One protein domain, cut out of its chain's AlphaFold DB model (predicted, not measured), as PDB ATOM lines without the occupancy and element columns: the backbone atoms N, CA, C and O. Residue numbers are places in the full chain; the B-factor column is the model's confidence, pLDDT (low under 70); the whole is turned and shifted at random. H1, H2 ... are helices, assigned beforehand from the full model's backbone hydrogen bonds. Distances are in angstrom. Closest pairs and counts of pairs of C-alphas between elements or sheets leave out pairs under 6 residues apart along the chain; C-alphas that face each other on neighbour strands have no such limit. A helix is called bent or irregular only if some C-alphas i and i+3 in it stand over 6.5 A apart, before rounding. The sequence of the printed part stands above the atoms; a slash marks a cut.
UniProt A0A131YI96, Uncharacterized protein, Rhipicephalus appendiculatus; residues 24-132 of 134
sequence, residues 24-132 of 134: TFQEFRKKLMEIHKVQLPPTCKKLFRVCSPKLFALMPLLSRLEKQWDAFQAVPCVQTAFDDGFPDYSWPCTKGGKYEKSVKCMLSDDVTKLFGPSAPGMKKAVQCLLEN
ATOM      1  N   THR A  24     207.965 200.402 159.170       85.62
ATOM      2  CA  THR A  24     207.356 200.155 160.480       85.62
ATOM      3  C   THR A  24     207.708 201.293 161.443       85.62
ATOM      4  O   THR A  24     208.756 201.931 161.314       85.62
ATOM      5  N   PHE A  25     206.872 201.541 162.456       86.25
ATOM      6  CA  PHE A  25     207.198 202.528 163.491       86.25
ATOM      7  C   PHE A  25     208.535 202.209 164.186       86.25
ATOM      8  O   PHE A  25     209.303 203.114 164.505       86.25
ATOM      9  N   GLN A  26     208.849 200.923 164.371       85.38
ATOM     10  CA  GLN A  26     210.111 200.477 164.965       85.38
ATOM     11  C   GLN A  26     211.317 200.830 164.085       85.38
ATOM     12  O   GLN A  26     212.313 201.337 164.597       85.38
ATOM     13  N   GLU A  27     211.226 200.637 162.766       85.62
ATOM     14  CA  GLU A  27     212.268 201.067 161.824       85.62
ATOM     15  C   GLU A  27     212.427 202.585 161.811       85.62
ATOM     16  O   GLU A  27     213.550 203.085 161.870       85.62
ATOM     17  N   PHE A  28     211.315 203.324 161.792       85.31
ATOM     18  CA  PHE A  28     211.327 204.783 161.844       85.31
ATOM     19  C   PHE A  28     211.986 205.297 163.128       85.31
ATOM     20  O   PHE A  28     212.902 206.118 163.078       85.31
ATOM     21  N   ARG A  29     211.574 204.767 164.285       84.56
ATOM     22  CA  ARG A  29     212.147 205.101 165.592       84.56
ATOM     23  C   ARG A  29     213.627 204.746 165.656       84.56
ATOM     24  O   ARG A  29     214.414 205.541 166.162       84.56
ATOM     25  N   LYS A  30     214.020 203.579 165.141       84.31
ATOM     26  CA  LYS A  30     215.425 203.163 165.085       84.31
ATOM     27  C   LYS A  30     216.244 204.148 164.257       84.31
ATOM     28  O   LYS A  30     217.224 204.672 164.778       84.31
ATOM     29  N   LYS A  31     215.807 204.464 163.032       82.19
ATOM     30  CA  LYS A  31     216.478 205.453 162.179       82.19
ATOM     31  C   LYS A  31     216.584 206.804 162.885       82.19
ATOM     32  O   LYS A  31     217.679 207.343 162.963       82.19
ATOM     33  N   LEU A  32     215.498 207.298 163.490       79.44
ATOM     34  CA  LEU A  32     215.510 208.552 164.256       79.44
ATOM     35  C   LEU A  32     216.595 208.589 165.344       79.44
ATOM     36  O   LEU A  32     217.272 209.600 165.521       79.44
ATOM     37  N   MET A  33     216.774 207.476 166.058       77.75
ATOM     38  CA  MET A  33     217.764 207.344 167.130       77.75
ATOM     39  C   MET A  33     219.193 207.120 166.618       77.75
ATOM     40  O   MET A  33     220.157 207.383 167.338       77.75
ATOM     41  N   GLU A  34     219.354 206.651 165.382       78.44
ATOM     42  CA  GLU A  34     220.659 206.418 164.758       78.44
ATOM     43  C   GLU A  34     221.364 207.705 164.323       78.44
ATOM     44  O   GLU A  34     222.528 207.648 163.934       78.44
ATOM     45  N   ILE A  35     220.739 208.874 164.486       73.12
ATOM     46  CA  ILE A  35     221.346 210.165 164.148       73.12
ATOM     47  C   ILE A  35     222.731 210.385 164.782       73.12
ATOM     48  O   ILE A  35     223.608 210.978 164.161       73.12
ATOM     49  N   HIS A  36     222.961 209.865 165.992       64.62
ATOM     50  CA  HIS A  36     224.254 209.957 166.684       64.62
ATOM     51  C   HIS A  36     225.324 209.012 166.129       64.62
ATOM     52  O   HIS A  36     226.508 209.210 166.389       64.62
ATOM     53  N   LYS A  37     224.910 207.968 165.406       59.41
ATOM     54  CA  LYS A  37     225.791 206.945 164.830       59.41
ATOM     55  C   LYS A  37     226.171 207.255 163.382       59.41
ATOM     56  O   LYS A  37     227.133 206.684 162.877       59.41
ATOM     57  N   VAL A  38     225.434 208.144 162.718       68.56
ATOM     58  CA  VAL A  38     225.678 208.518 161.323       68.56
ATOM     59  C   VAL A  38     226.624 209.716 161.255       68.56
ATOM     60  O   VAL A  38     226.468 210.704 161.976       68.56
ATOM     61  N   GLN A  39     227.601 209.666 160.345       69.88
ATOM     62  CA  GLN A  39     228.347 210.864 159.967       69.88
ATOM     63  C   GLN A  39     227.423 211.807 159.194       69.88
ATOM     64  O   GLN A  39     227.228 211.669 157.992       69.88
ATOM     65  N   LEU A  40     226.854 212.776 159.908       75.44
ATOM     66  CA  LEU A  40     226.056 213.831 159.297       75.44
ATOM     67  C   LEU A  40     226.911 214.651 158.314       75.44
ATOM     68  O   LEU A  40     228.032 215.046 158.668       75.44
ATOM     69  N   PRO A  41     226.382 214.993 157.128       79.94
ATOM     70  CA  PRO A  41     226.988 215.995 156.263       79.94
ATOM     71  C   PRO A  41     227.234 217.307 157.028       79.94
ATOM     72  O   PRO A  41     226.459 217.641 157.932       79.94
ATOM     73  N   PRO A  42     228.269 218.099 156.688       77.25
ATOM     74  CA  PRO A  42     228.571 219.354 157.383       77.25
ATOM     75  C   PRO A  42     227.380 220.323 157.470       77.25
ATOM     76  O   PRO A  42     227.164 220.933 158.518       77.25
ATOM     77  N   THR A  43     226.566 220.397 156.410       74.44
ATOM     78  CA  THR A  43     225.329 221.200 156.354       74.44
ATOM     79  C   THR A  43     224.306 220.749 157.399       74.44
ATOM     80  O   THR A  43     223.709 221.569 158.093       74.44
ATOM     81  N   CYS A  44     224.170 219.439 157.602       79.06
ATOM     82  CA  CYS A  44     223.295 218.861 158.616       79.06
ATOM     83  C   CYS A  44     223.877 218.940 160.036       79.06
ATOM     84  O   CYS A  44     223.124 219.086 160.996       79.06
ATOM     85  N   LYS A  45     225.205 218.884 160.217       81.06
ATOM     86  CA  LYS A  45     225.834 218.955 161.552       81.06
ATOM     87  C   LYS A  45     225.456 220.231 162.303       81.06
ATOM     88  O   LYS A  45     225.104 220.166 163.479       81.06
ATOM     89  N   LYS A  46     225.518 221.387 161.633       80.50
ATOM     90  CA  LYS A  46     225.141 222.677 162.236       80.50
ATOM     91  C   LYS A  46     223.650 222.705 162.582       80.50
ATOM     92  O   LYS A  46     223.299 223.039 163.712       80.50
ATOM     93  N   LEU A  47     222.810 222.280 161.640       83.38
ATOM     94  CA  LEU A  47     221.360 222.177 161.790       83.38
ATOM     95  C   LEU A  47     220.963 221.364 163.029       83.38
ATOM     96  O   LEU A  47     220.283 221.862 163.927       83.38
ATOM     97  N   PHE A  48     221.426 220.115 163.105       80.69
ATOM     98  CA  PHE A  48     221.081 219.220 164.204       80.69
ATOM     99  C   PHE A  48     221.693 219.672 165.526       80.69
ATOM    100  O   PHE A  48     221.055 219.511 166.559       80.69
ATOM    101  N   ARG A  49     222.865 220.319 165.529       82.69
ATOM    102  CA  ARG A  49     223.426 220.899 166.758       82.69
ATOM    103  C   ARG A  49     222.512 221.979 167.345       82.69
ATOM    104  O   ARG A  49     222.269 221.955 168.547       82.69
ATOM    105  N   VAL A  50     221.980 222.877 166.515       84.62
ATOM    106  CA  VAL A  50     221.098 223.978 166.950       84.62
ATOM    107  C   VAL A  50     219.713 223.465 167.346       84.62
ATOM    108  O   VAL A  50     219.171 223.861 168.377       84.62
ATOM    109  N   CYS A  51     219.143 222.558 166.554       84.50
ATOM    110  CA  CYS A  51     217.770 222.098 166.749       84.50
ATOM    111  C   CYS A  51     217.639 220.851 167.632       84.50
ATOM    112  O   CYS A  51     216.514 220.519 168.009       84.50
ATOM    113  N   SER A  52     218.738 220.182 168.015       79.00
ATOM    114  CA  SER A  52     218.677 218.958 168.830       79.00
ATOM    115  C   SER A  52     217.836 219.100 170.098       79.00
ATOM    116  O   SER A  52     217.006 218.219 170.305       79.00
ATOM    117  N   PRO A  53     217.903 220.187 170.900       80.12
ATOM    118  CA  PRO A  53     217.094 220.275 172.117       80.12
ATOM    119  C   PRO A  53     215.590 220.248 171.810       80.12
ATOM    120  O   PRO A  53     214.812 219.610 172.517       80.12
ATOM    121  N   LYS A  54     215.179 220.890 170.707       81.25
ATOM    122  CA  LYS A  54     213.782 220.904 170.254       81.25
ATOM    123  C   LYS A  54     213.350 219.550 169.695       81.25
ATOM    124  O   LYS A  54     212.216 219.152 169.924       81.25
ATOM    125  N   LEU A  55     214.239 218.838 169.001       78.25
ATOM    126  CA  LEU A  55     213.969 217.487 168.498       78.25
ATOM    127  C   LEU A  55     213.867 216.465 169.632       78.25
ATOM    128  O   LEU A  55     212.954 215.646 169.633       78.25
ATOM    129  N   PHE A  56     214.743 216.547 170.636       75.38
ATOM    130  CA  PHE A  56     214.670 215.695 171.822       75.38
ATOM    131  C   PHE A  56     213.382 215.919 172.614       75.38
ATOM    132  O   PHE A  56     212.798 214.958 173.110       75.38
ATOM    133  N   ALA A  57     212.872 217.152 172.656       76.00
ATOM    134  CA  ALA A  57     211.567 217.444 173.243       76.00
ATOM    135  C   ALA A  57     210.390 216.773 172.497       76.00
ATOM    136  O   ALA A  57     209.301 216.671 173.059       76.00
ATOM    137  N   LEU A  58     210.592 216.278 171.266       76.31
ATOM    138  CA  LEU A  58     209.597 215.485 170.533       76.31
ATOM    139  C   LEU A  58     209.648 213.990 170.859       76.31
ATOM    140  O   LEU A  58     208.710 213.277 170.511       76.31
ATOM    141  N   MET A  59     210.693 213.493 171.529       78.31
ATOM    142  CA  MET A  59     210.818 212.067 171.860       78.31
ATOM    143  C   MET A  59     209.600 211.505 172.615       78.31
ATOM    144  O   MET A  59     209.124 210.436 172.234       78.31
ATOM    145  N   PRO A  60     209.012 212.207 173.607       76.75
ATOM    146  CA  PRO A  60     207.789 211.746 174.269       76.75
ATOM    147  C   PRO A  60     206.569 211.683 173.335       76.75
ATOM    148  O   PRO A  60     205.611 210.962 173.606       76.75
ATOM    149  N   LEU A  61     206.587 212.430 172.226       80.06
ATOM    150  CA  LEU A  61     205.507 212.448 171.239       80.06
ATOM    151  C   LEU A  61     205.543 211.231 170.313       80.06
ATOM    152  O   LEU A  61     204.529 210.931 169.683       80.06
ATOM    153  N   LEU A  62     206.660 210.497 170.268       80.38
ATOM    154  CA  LEU A  62     206.768 209.264 169.491       80.38
ATOM    155  C   LEU A  62     205.748 208.217 169.947       80.38
ATOM    156  O   LEU A  62     205.156 207.563 169.101       80.38
ATOM    157  N   SER A  63     205.448 208.121 171.245       81.56
ATOM    158  CA  SER A  63     204.424 207.193 171.753       81.56
ATOM    159  C   SER A  63     203.007 207.555 171.292       81.56
ATOM    160  O   SER A  63     202.137 206.694 171.191       81.56
ATOM    161  N   ARG A  64     202.739 208.841 171.018       83.69
ATOM    162  CA  ARG A  64     201.472 209.270 170.404       83.69
ATOM    163  C   ARG A  64     201.468 208.960 168.912       83.69
ATOM    164  O   ARG A  64     200.461 208.469 168.414       83.69
ATOM    165  N   LEU A  65     202.582 209.225 168.235       85.06
ATOM    166  CA  LEU A  65     202.750 208.907 166.823       85.06
ATOM    167  C   LEU A  65     202.599 207.403 166.566       85.06
ATOM    168  O   LEU A  65     201.962 207.035 165.593       85.06
ATOM    169  N   GLU A  66     203.091 206.546 167.463       88.69
ATOM    170  CA  GLU A  66     202.907 205.089 167.408       88.69
ATOM    171  C   GLU A  66     201.423 204.699 167.350       88.69
ATOM    172  O   GLU A  66     201.014 203.918 166.497       88.69
ATOM    173  N   LYS A  67     200.584 205.318 168.193       87.88
ATOM    174  CA  LYS A  67     199.126 205.086 168.211       87.88
ATOM    175  C   LYS A  67     198.402 205.616 166.976       87.88
ATOM    176  O   LYS A  67     197.242 205.278 166.763       87.88
ATOM    177  N   GLN A  68     199.028 206.519 166.233       89.62
ATOM    178  CA  GLN A  68     198.479 207.144 165.031       89.62
ATOM    179  C   GLN A  68     199.307 206.772 163.797       89.62
ATOM    180  O   GLN A  68     199.225 207.462 162.784       89.62
ATOM    181  N   TRP A  69     200.117 205.709 163.876       89.06
ATOM    182  CA  TRP A  69     201.119 205.410 162.859       89.06
ATOM    183  C   TRP A  69     200.472 205.153 161.506       89.06
ATOM    184  O   TRP A  69     200.831 205.809 160.536       89.06
ATOM    185  N   ASP A  70     199.449 204.302 161.457       88.12
ATOM    186  CA  ASP A  70     198.745 203.991 160.209       88.12
ATOM    187  C   ASP A  70     198.125 205.237 159.567       88.12
ATOM    188  O   ASP A  70     198.228 205.427 158.355       88.12
ATOM    189  N   ALA A  71     197.547 206.126 160.380       89.50
ATOM    190  CA  ALA A  71     196.991 207.392 159.910       89.50
ATOM    191  C   ALA A  71     198.087 208.353 159.422       89.50
ATOM    192  O   ALA A  71     197.903 209.045 158.426       89.50
ATOM    193  N   PHE A  72     199.245 208.363 160.083       87.31
ATOM    194  CA  PHE A  72     200.405 209.153 159.683       87.31
ATOM    195  C   PHE A  72     200.990 208.678 158.353       87.31
ATOM    196  O   PHE A  72     201.259 209.496 157.479       87.31
ATOM    197  N   GLN A  73     201.126 207.365 158.158       87.50
ATOM    198  CA  GLN A  73     201.606 206.796 156.897       87.50
ATOM    199  C   GLN A  73     200.623 206.976 155.743       87.50
ATOM    200  O   GLN A  73     201.041 207.001 154.589       87.50
ATOM    201  N   ALA A  74     199.328 207.074 156.047       88.56
ATOM    202  CA  ALA A  74     198.292 207.312 155.053       88.56
ATOM    203  C   ALA A  74     198.301 208.751 154.509       88.56
ATOM    204  O   ALA A  74     197.662 209.008 153.489       88.56
ATOM    205  N   VAL A  75     199.012 209.689 155.150       89.12
ATOM    206  CA  VAL A  75     199.142 211.052 154.624       89.12
ATOM    207  C   VAL A  75     199.995 211.021 153.348       89.12
ATOM    208  O   VAL A  75     201.161 210.620 153.417       89.12
ATOM    209  N   PRO A  76     199.491 211.510 152.195       89.06
ATOM    210  CA  PRO A  76     200.195 211.392 150.917       89.06
ATOM    211  C   PRO A  76     201.619 211.955 150.938       89.06
ATOM    212  O   PRO A  76     202.543 211.324 150.436       89.06
ATOM    213  N   CYS A  77     201.833 213.111 151.581       88.62
ATOM    214  CA  CYS A  77     203.169 213.704 151.647       88.62
ATOM    215  C   CYS A  77     204.146 212.891 152.513       88.62
ATOM    216  O   CYS A  77     205.349 212.913 152.253       88.62
ATOM    217  N   VAL A  78     203.649 212.177 153.531       87.62
ATOM    218  CA  VAL A  78     204.470 211.318 154.398       87.62
ATOM    219  C   VAL A  78     204.872 210.071 153.630       87.62
ATOM    220  O   VAL A  78     206.036 209.680 153.675       87.62
ATOM    221  N   GLN A  79     203.937 209.494 152.874       87.50
ATOM    222  CA  GLN A  79     204.225 208.373 151.993       87.50
ATOM    223  C   GLN A  79     205.295 208.746 150.963       87.50
ATOM    224  O   GLN A  79     206.311 208.065 150.885       87.50
ATOM    225  N   THR A  80     205.141 209.880 150.268       87.00
ATOM    226  CA  THR A  80     206.169 210.376 149.339       87.00
ATOM    227  C   THR A  80     207.509 210.594 150.041       87.00
ATOM    228  O   THR A  80     208.542 210.208 149.508       87.00
ATOM    229  N   ALA A  81     207.518 211.160 151.253       85.81
ATOM    230  CA  ALA A  81     208.753 211.345 152.008       85.81
ATOM    231  C   ALA A  81     209.440 210.006 152.329       85.81
ATOM    232  O   ALA A  81     210.660 209.905 152.202       85.81
ATOM    233  N   PHE A  82     208.683 208.982 152.729       86.38
ATOM    234  CA  PHE A  82     209.213 207.643 152.993       86.38
ATOM    235  C   PHE A  82     209.706 206.943 151.730       86.38
ATOM    236  O   PHE A  82     210.790 206.362 151.767       86.38
ATOM    237  N   ASP A  83     208.968 207.051 150.626       84.06
ATOM    238  CA  ASP A  83     209.368 206.513 149.323       84.06
ATOM    239  C   ASP A  83     210.647 207.188 148.812       84.06
ATOM    240  O   ASP A  83     211.525 206.531 148.252       84.06
ATOM    241  N   ASP A  84     210.801 208.488 149.077       81.19
ATOM    242  CA  ASP A  84     212.025 209.219 148.771       81.19
ATOM    243  C   ASP A  84     213.212 208.755 149.622       81.19
ATOM    244  O   ASP A  84     214.344 208.945 149.184       81.19
ATOM    245  N   GLY A  85     212.978 208.158 150.801       78.88
ATOM    246  CA  GLY A  85     213.997 207.607 151.704       78.88
ATOM    247  C   GLY A  85     214.020 208.199 153.120       78.88
ATOM    248  O   GLY A  85     214.844 207.790 153.941       78.88
ATOM    249  N   PHE A  86     213.120 209.128 153.453       77.31
ATOM    250  CA  PHE A  86     213.068 209.769 154.769       77.31
ATOM    251  C   PHE A  86     212.777 208.762 155.909       77.31
ATOM    252  O   PHE A  86     211.947 207.871 155.738       77.31
ATOM    253  N   PRO A  87     213.377 208.912 157.108       76.06
ATOM    254  CA  PRO A  87     214.496 209.797 157.419       76.06
ATOM    255  C   PRO A  87     215.825 209.191 156.931       76.06
ATOM    256  O   PRO A  87     216.240 208.133 157.407       76.06
ATOM    257  N   ASP A  88     216.501 209.882 156.008       80.00
ATOM    258  CA  ASP A  88     217.872 209.589 155.573       80.00
ATOM    259  C   ASP A  88     218.783 210.766 155.953       80.00
ATOM    260  O   ASP A  88     218.615 211.895 155.490       80.00
ATOM    261  N   TYR A  89     219.737 210.489 156.842       75.94
ATOM    262  CA  TYR A  89     220.682 211.467 157.382       75.94
ATOM    263  C   TYR A  89     221.900 211.707 156.490       75.94
ATOM    264  O   TYR A  89     222.689 212.603 156.781       75.94
ATOM    265  N   SER A  90     222.073 210.914 155.427       79.50
ATOM    266  CA  SER A  90     223.139 211.107 154.442       79.50
ATOM    267  C   SER A  90     222.849 212.264 153.483       79.50
ATOM    268  O   SER A  90     223.767 212.796 152.856       79.50
ATOM    269  N   TRP A  91     221.586 212.685 153.375       81.50
ATOM    270  CA  TRP A  91     221.200 213.744 152.452       81.50
ATOM    271  C   TRP A  91     221.715 215.106 152.897       81.50
ATOM    272  O   TRP A  91     221.708 215.424 154.087       81.50
ATOM    273  N   PRO A  92     222.097 215.970 151.945       81.62
ATOM    274  CA  PRO A  92     222.475 217.329 152.270       81.62
ATOM    275  C   PRO A  92     221.252 218.109 152.776       81.62
ATOM    276  O   PRO A  92     220.225 218.190 152.096       81.62
ATOM    277  N   CYS A  93     221.384 218.742 153.944       84.12
ATOM    278  CA  CYS A  93     220.376 219.630 154.531       84.12
ATOM    279  C   CYS A  93     220.372 220.992 153.826       84.12
ATOM    280  O   CYS A  93     220.726 222.014 154.414       84.12
ATOM    281  N   THR A  94     220.032 220.961 152.540       83.00
ATOM    282  CA  THR A  94     220.064 222.103 151.626       83.00
ATOM    283  C   THR A  94     218.684 222.692 151.407       83.00
ATOM    284  O   THR A  94     217.688 221.961 151.342       83.00
ATOM    285  N   LYS A  95     218.627 224.011 151.236       83.62
ATOM    286  CA  LYS A  95     217.409 224.711 150.830       83.62
ATOM    287  C   LYS A  95     216.985 224.285 149.416       83.62
ATOM    288  O   LYS A  95     217.798 224.188 148.504       83.62
ATOM    289  N   GLY A  96     215.705 223.987 149.231       83.12
ATOM    290  CA  GLY A  96     215.108 223.406 148.026       83.12
ATOM    291  C   GLY A  96     215.343 221.899 147.861       83.12
ATOM    292  O   GLY A  96     214.747 221.285 146.969       83.12
ATOM    293  N   GLY A  97     216.177 221.292 148.711       84.31
ATOM    294  CA  GLY A  97     216.573 219.890 148.623       84.31
ATOM    295  C   GLY A  97     215.509 218.904 149.112       84.31
ATOM    296  O   GLY A  97     214.483 219.277 149.687       84.31
ATOM    297  N   LYS A  98     215.780 217.607 148.909       83.31
ATOM    298  CA  LYS A  98     214.893 216.513 149.347       83.31
ATOM    299  C   LYS A  98     214.605 216.567 150.850       83.31
ATOM    300  O   LYS A  98     213.450 216.464 151.247       83.31
ATOM    301  N   TYR A  99     215.629 216.826 151.668       84.12
ATOM    302  CA  TYR A  99     215.488 216.930 153.123       84.12
ATOM    303  C   TYR A  99     214.468 218.004 153.537       84.12
ATOM    304  O   TYR A  99     213.549 217.716 154.300       84.12
ATOM    305  N   GLU A 100     214.574 219.225 152.998       87.44
ATOM    306  CA  GLU A 100     213.639 220.309 153.330       87.44
ATOM    307  C   GLU A 100     212.204 219.960 152.907       87.44
ATOM    308  O   GLU A 100     211.267 220.208 153.663       87.44
ATOM    309  N   LYS A 101     212.020 219.345 151.731       87.31
ATOM    310  CA  LYS A 101     210.697 218.915 151.246       87.31
ATOM    311  C   LYS A 101     210.058 217.877 152.174       87.31
ATOM    312  O   LYS A 101     208.906 218.054 152.573       87.31
ATOM    313  N   SER A 102     210.807 216.846 152.572       87.00
ATOM    314  CA  SER A 102     210.324 215.815 153.502       87.00
ATOM    315  C   SER A 102     209.992 216.395 154.881       87.00
ATOM    316  O   SER A 102     208.976 216.044 155.475       87.00
ATOM    317  N   VAL A 103     210.804 217.333 155.382       86.56
ATOM    318  CA  VAL A 103     210.559 218.001 156.669       86.56
ATOM    319  C   VAL A 103     209.361 218.956 156.591       86.56
ATOM    320  O   VAL A 103     208.559 218.993 157.523       86.56
ATOM    321  N   LYS A 104     209.164 219.675 155.477       89.38
ATOM    322  CA  LYS A 104     207.995 220.552 155.260       89.38
ATOM    323  C   LYS A 104     206.670 219.805 155.310       89.38
ATOM    324  O   LYS A 104     205.707 220.350 155.841       89.38
ATOM    325  N   CYS A 105     206.620 218.566 154.821       88.88
ATOM    326  CA  CYS A 105     205.426 217.723 154.936       88.88
ATOM    327  C   CYS A 105     204.944 217.590 156.392       88.88
ATOM    328  O   CYS A 105     203.739 217.565 156.644       88.88
ATOM    329  N   MET A 106     205.861 217.602 157.366       86.44
ATOM    330  CA  MET A 106     205.512 217.498 158.785       86.44
ATOM    331  C   MET A 106     204.743 218.721 159.307       86.44
ATOM    332  O   MET A 106     204.083 218.622 160.336       86.44
ATOM    333  N   LEU A 107     204.780 219.859 158.602       87.56
ATOM    334  CA  LEU A 107     203.966 221.040 158.913       87.56
ATOM    335  C   LEU A 107     202.582 221.029 158.255       87.56
ATOM    336  O   LEU A 107     201.809 221.952 158.512       87.56
ATOM    337  N   SER A 108     202.264 220.038 157.418       88.25
ATOM    338  CA  SER A 108     200.948 219.955 156.780       88.25
ATOM    339  C   SER A 108     199.832 219.830 157.817       88.25
ATOM    340  O   SER A 108     200.013 219.252 158.893       88.25
ATOM    341  N   ASP A 109     198.655 220.364 157.499       88.75
ATOM    342  CA  ASP A 109     197.516 220.313 158.414       88.75
ATOM    343  C   ASP A 109     197.121 218.871 158.747       88.75
ATOM    344  O   ASP A 109     196.824 218.571 159.901       88.75
ATOM    345  N   ASP A 110     197.214 217.962 157.777       88.25
ATOM    346  CA  ASP A 110     196.903 216.544 157.969       88.25
ATOM    347  C   ASP A 110     197.862 215.878 158.953       88.25
ATOM    348  O   ASP A 110     197.416 215.214 159.886       88.25
ATOM    349  N   VAL A 111     199.170 216.131 158.833       87.25
ATOM    350  CA  VAL A 111     200.145 215.627 159.807       87.25
ATOM    351  C   VAL A 111     199.935 216.285 161.168       87.25
ATOM    352  O   VAL A 111     199.905 215.603 162.190       87.25
ATOM    353  N   THR A 112     199.773 217.607 161.216       87.12
ATOM    354  CA  THR A 112     199.694 218.339 162.489       87.12
ATOM    355  C   THR A 112     198.459 217.960 163.306       87.12
ATOM    356  O   THR A 112     198.565 217.864 164.530       87.12
ATOM    357  N   LYS A 113     197.328 217.646 162.658       88.75
ATOM    358  CA  LYS A 113     196.118 217.123 163.314       88.75
ATOM    359  C   LYS A 113     196.386 215.830 164.088       88.75
ATOM    360  O   LYS A 113     195.881 215.689 165.201       88.75
ATOM    361  N   LEU A 114     197.237 214.939 163.574       86.88
ATOM    362  CA  LEU A 114     197.571 213.662 164.229       86.88
ATOM    363  C   LEU A 114     198.332 213.846 165.551       86.88
ATOM    364  O   LEU A 114     198.252 213.011 166.452       86.88
ATOM    365  N   PHE A 115     199.042 214.965 165.706       82.44
ATOM    366  CA  PHE A 115     199.723 215.299 166.957       82.44
ATOM    367  C   PHE A 115     198.793 215.969 167.982       82.44
ATOM    368  O   PHE A 115     199.142 216.024 169.169       82.44
ATOM    369  N   GLY A 116     197.607 216.435 167.572       84.94
ATOM    370  CA  GLY A 116     196.590 217.029 168.443       84.94
ATOM    371  C   GLY A 116     197.161 218.142 169.339       84.94
ATOM    372  O   GLY A 116     197.875 219.015 168.844       84.94
ATOM    373  N   PRO A 117     196.947 218.100 170.672       84.12
ATOM    374  CA  PRO A 117     197.517 219.070 171.619       84.12
ATOM    375  C   PRO A 117     199.042 219.261 171.551       84.12
ATOM    376  O   PRO A 117     199.564 220.270 172.015       84.12
ATOM    377  N   SER A 118     199.773 218.299 170.986       81.00
ATOM    378  CA  SER A 118     201.234 218.338 170.867       81.00
ATOM    379  C   SER A 118     201.721 218.962 169.557       81.00
ATOM    380  O   SER A 118     202.926 219.170 169.389       81.00
ATOM    381  N   ALA A 119     200.807 219.300 168.641       84.69
ATOM    382  CA  ALA A 119     201.124 219.934 167.366       84.69
ATOM    383  C   ALA A 119     201.985 221.205 167.503       84.69
ATOM    384  O   ALA A 119     202.918 221.347 166.715       84.69
ATOM    385  N   PRO A 120     201.789 222.101 168.497       86.50
ATOM    386  CA  PRO A 120     202.642 223.282 168.648       86.50
ATOM    387  C   PRO A 120     204.116 222.944 168.915       86.50
ATOM    388  O   PRO A 120     205.006 223.617 168.396       86.50
ATOM    389  N   GLY A 121     204.386 221.899 169.705       83.38
ATOM    390  CA  GLY A 121     205.749 221.440 169.991       83.38
ATOM    391  C   GLY A 121     206.425 220.878 168.742       83.38
ATOM    392  O   GLY A 121     207.542 221.278 168.412       83.38
ATOM    393  N   MET A 122     205.700 220.033 168.003       85.94
ATOM    394  CA  MET A 122     206.153 219.501 166.717       85.94
ATOM    395  C   MET A 122     206.421 220.622 165.706       85.94
ATOM    396  O   MET A 122     207.528 220.691 165.173       85.94
ATOM    397  N   LYS A 123     205.485 221.567 165.532       87.81
ATOM    398  CA  LYS A 123     205.652 222.721 164.635       87.81
ATOM    399  C   LYS A 123     206.915 223.515 164.969       87.81
ATOM    400  O   LYS A 123     207.707 223.778 164.076       87.81
ATOM    401  N   LYS A 124     207.170 223.821 166.247       86.88
ATOM    402  CA  LYS A 124     208.380 224.555 166.677       86.88
ATOM    403  C   LYS A 124     209.684 223.823 166.358       86.88
ATOM    404  O   LYS A 124     210.686 224.465 166.036       86.88
ATOM    405  N   ALA A 125     209.707 222.503 166.510       85.06
ATOM    406  CA  ALA A 125     210.892 221.696 166.240       85.06
ATOM    407  C   ALA A 125     211.143 221.544 164.734       85.06
ATOM    408  O   ALA A 125     212.267 221.747 164.280       85.06
ATOM    409  N   VAL A 126     210.093 221.277 163.957       87.19
ATOM    410  CA  VAL A 126     210.157 221.210 162.492       87.19
ATOM    411  C   VAL A 126     210.530 222.570 161.901       87.19
ATOM    412  O   VAL A 126     211.385 222.651 161.028       87.19
ATOM    413  N   GLN A 127     209.973 223.659 162.426       89.19
ATOM    414  CA  GLN A 127     210.298 225.010 161.982       89.19
ATOM    415  C   GLN A 127     211.758 225.382 162.271       89.19
ATOM    416  O   GLN A 127     212.406 225.961 161.407       89.19
ATOM    417  N   CYS A 128     212.322 224.949 163.406       87.56
ATOM    418  CA  CYS A 128     213.759 225.096 163.659       87.56
ATOM    419  C   CYS A 128     214.596 224.459 162.546       87.56
ATOM    420  O   CYS A 128     215.571 225.059 162.095       87.56
ATOM    421  N   LEU A 129     214.204 223.263 162.086       86.19
ATOM    422  CA  LEU A 129     214.903 222.598 160.993       86.19
ATOM    423  C   LEU A 129     214.820 223.420 159.700       86.19
ATOM    424  O   LEU A 129     215.832 223.654 159.051       86.19
ATOM    425  N   LEU A 130     213.634 223.909 159.346       87.31
ATOM    426  CA  LEU A 130     213.425 224.669 158.109       87.31
ATOM    427  C   LEU A 130     214.087 226.052 158.110       87.31
ATOM    428  O   LEU A 130     214.477 226.543 157.059       87.31
ATOM    429  N   GLU A 131     214.233 226.687 159.270       87.50
ATOM    430  CA  GLU A 131     214.906 227.986 159.392       87.50
ATOM    431  C   GLU A 131     216.436 227.875 159.299       87.50
ATOM    432  O   GLU A 131     217.109 228.868 159.038       87.50
ATOM    433  N   ASN A 132     216.992 226.678 159.514       83.69
ATOM    434  CA  ASN A 132     218.436 226.451 159.611       83.69
ATOM    435  C   ASN A 132     219.003 225.552 158.495       83.69
ATOM    436  O   ASN A 132     220.204 225.258 158.518       83.69
TER     437      ASN A 132
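Overview. This is residues 24 to 132 of the 134 residues of an uncharacterized protein of Rhipicephalus appendiculatus (UniProt A0A131YI96). Seven helices ring a middle through which no helix passes, with the kinked H7 along one side, H1 across the opposite side, H2 toward one end and H3 and H4 at the other. H5 and H6 make a hairpin that packs on H7 through H6, while H1 covers the ring with few contacts. The printed part has 109 residues with seven named helices, H1 to H7 in order, and no named strand; the class is all helix. It is compact, with a radius of gyration of the C-alphas of 12.9 A, and rounded, spanning 34 by 27 by 25 A.

Along the chain. Find C-alpha 25 at (207.198, 202.528, 163.491); from there H1, residues 25 to 36, runs 18.9 A. Next come H2, residues 42 to 56, 20.4 A long, and H3, residues 59 to 67, 14.1 A long. H4 is residues 69 to 73, 6.1 A, and H5, residues 76 to 84, 12.2 A. After residues 85 to 97, find C-alpha 98 at (214.893, 216.513, 149.347), where H6, residues 98 to 105, begins its 11.1 A. H7, residues 109 to 132, covers 21.8 A and ends at C-alpha 132, (218.436, 226.451, 159.611). H1, H2 and H7 are irregular: C-alphas 33 and 36 are 7.0 A apart, 50 and 53 are 7.5 A, and 114 and 117 are 9.2 A. H7 has a kink of 130 degrees near residue 117.

Arrangement. Begin at the hub, H7, which touches four helices. Its residues 124 to 132 alone touch H2, at a steep tilt of 39 degrees, opposite ways; the closest C-alphas, of Lys 54 and Ala 125, are 5.0 A apart. Its residues 114 to 118 alone touch H3, closest at the C-alphas of Leu 65 and Phe 115, 7.1 A. H4 only just touches residues 111 to 114 of H7, with 3 pairs of C-alphas within 8 A, closest at Phe 72 and Val 111, 6.5 A. H6 and H7 form a hairpin, closest at the C-alphas of Glu 100 and Leu 130, 6.5 A, at 37 degrees, only just a steep tilt. H5 and H6 form another, at a shallow tilt of 20 degrees; the closest C-alphas, of Ala 81 and Ser 102, are 5.0 A apart. H1 is close to H3 but not clearly touching, closest at the C-alphas of Phe 25 and Glu 66, 6.3 A; H1 and H7 are apart. In H4, H5 and H6 every O i to N i+4 pair is within hydrogen-bond range; H1 has 6 of 8, H2 7 of 11, H7 13 of 20, and H3 2 of 5, beside 4 of 6 O i to N i+3 pairs.

Size, cuts and confidence. Look for the two C-alphas farthest apart at Pro 42 and Lys 67, 34.5 A. The printed part has no cut. The link from H5 to H6, 13 residues, is long; the other links are tight. The mean pLDDT of the printed part is 83.1, and residues 36 to 39 are under 70.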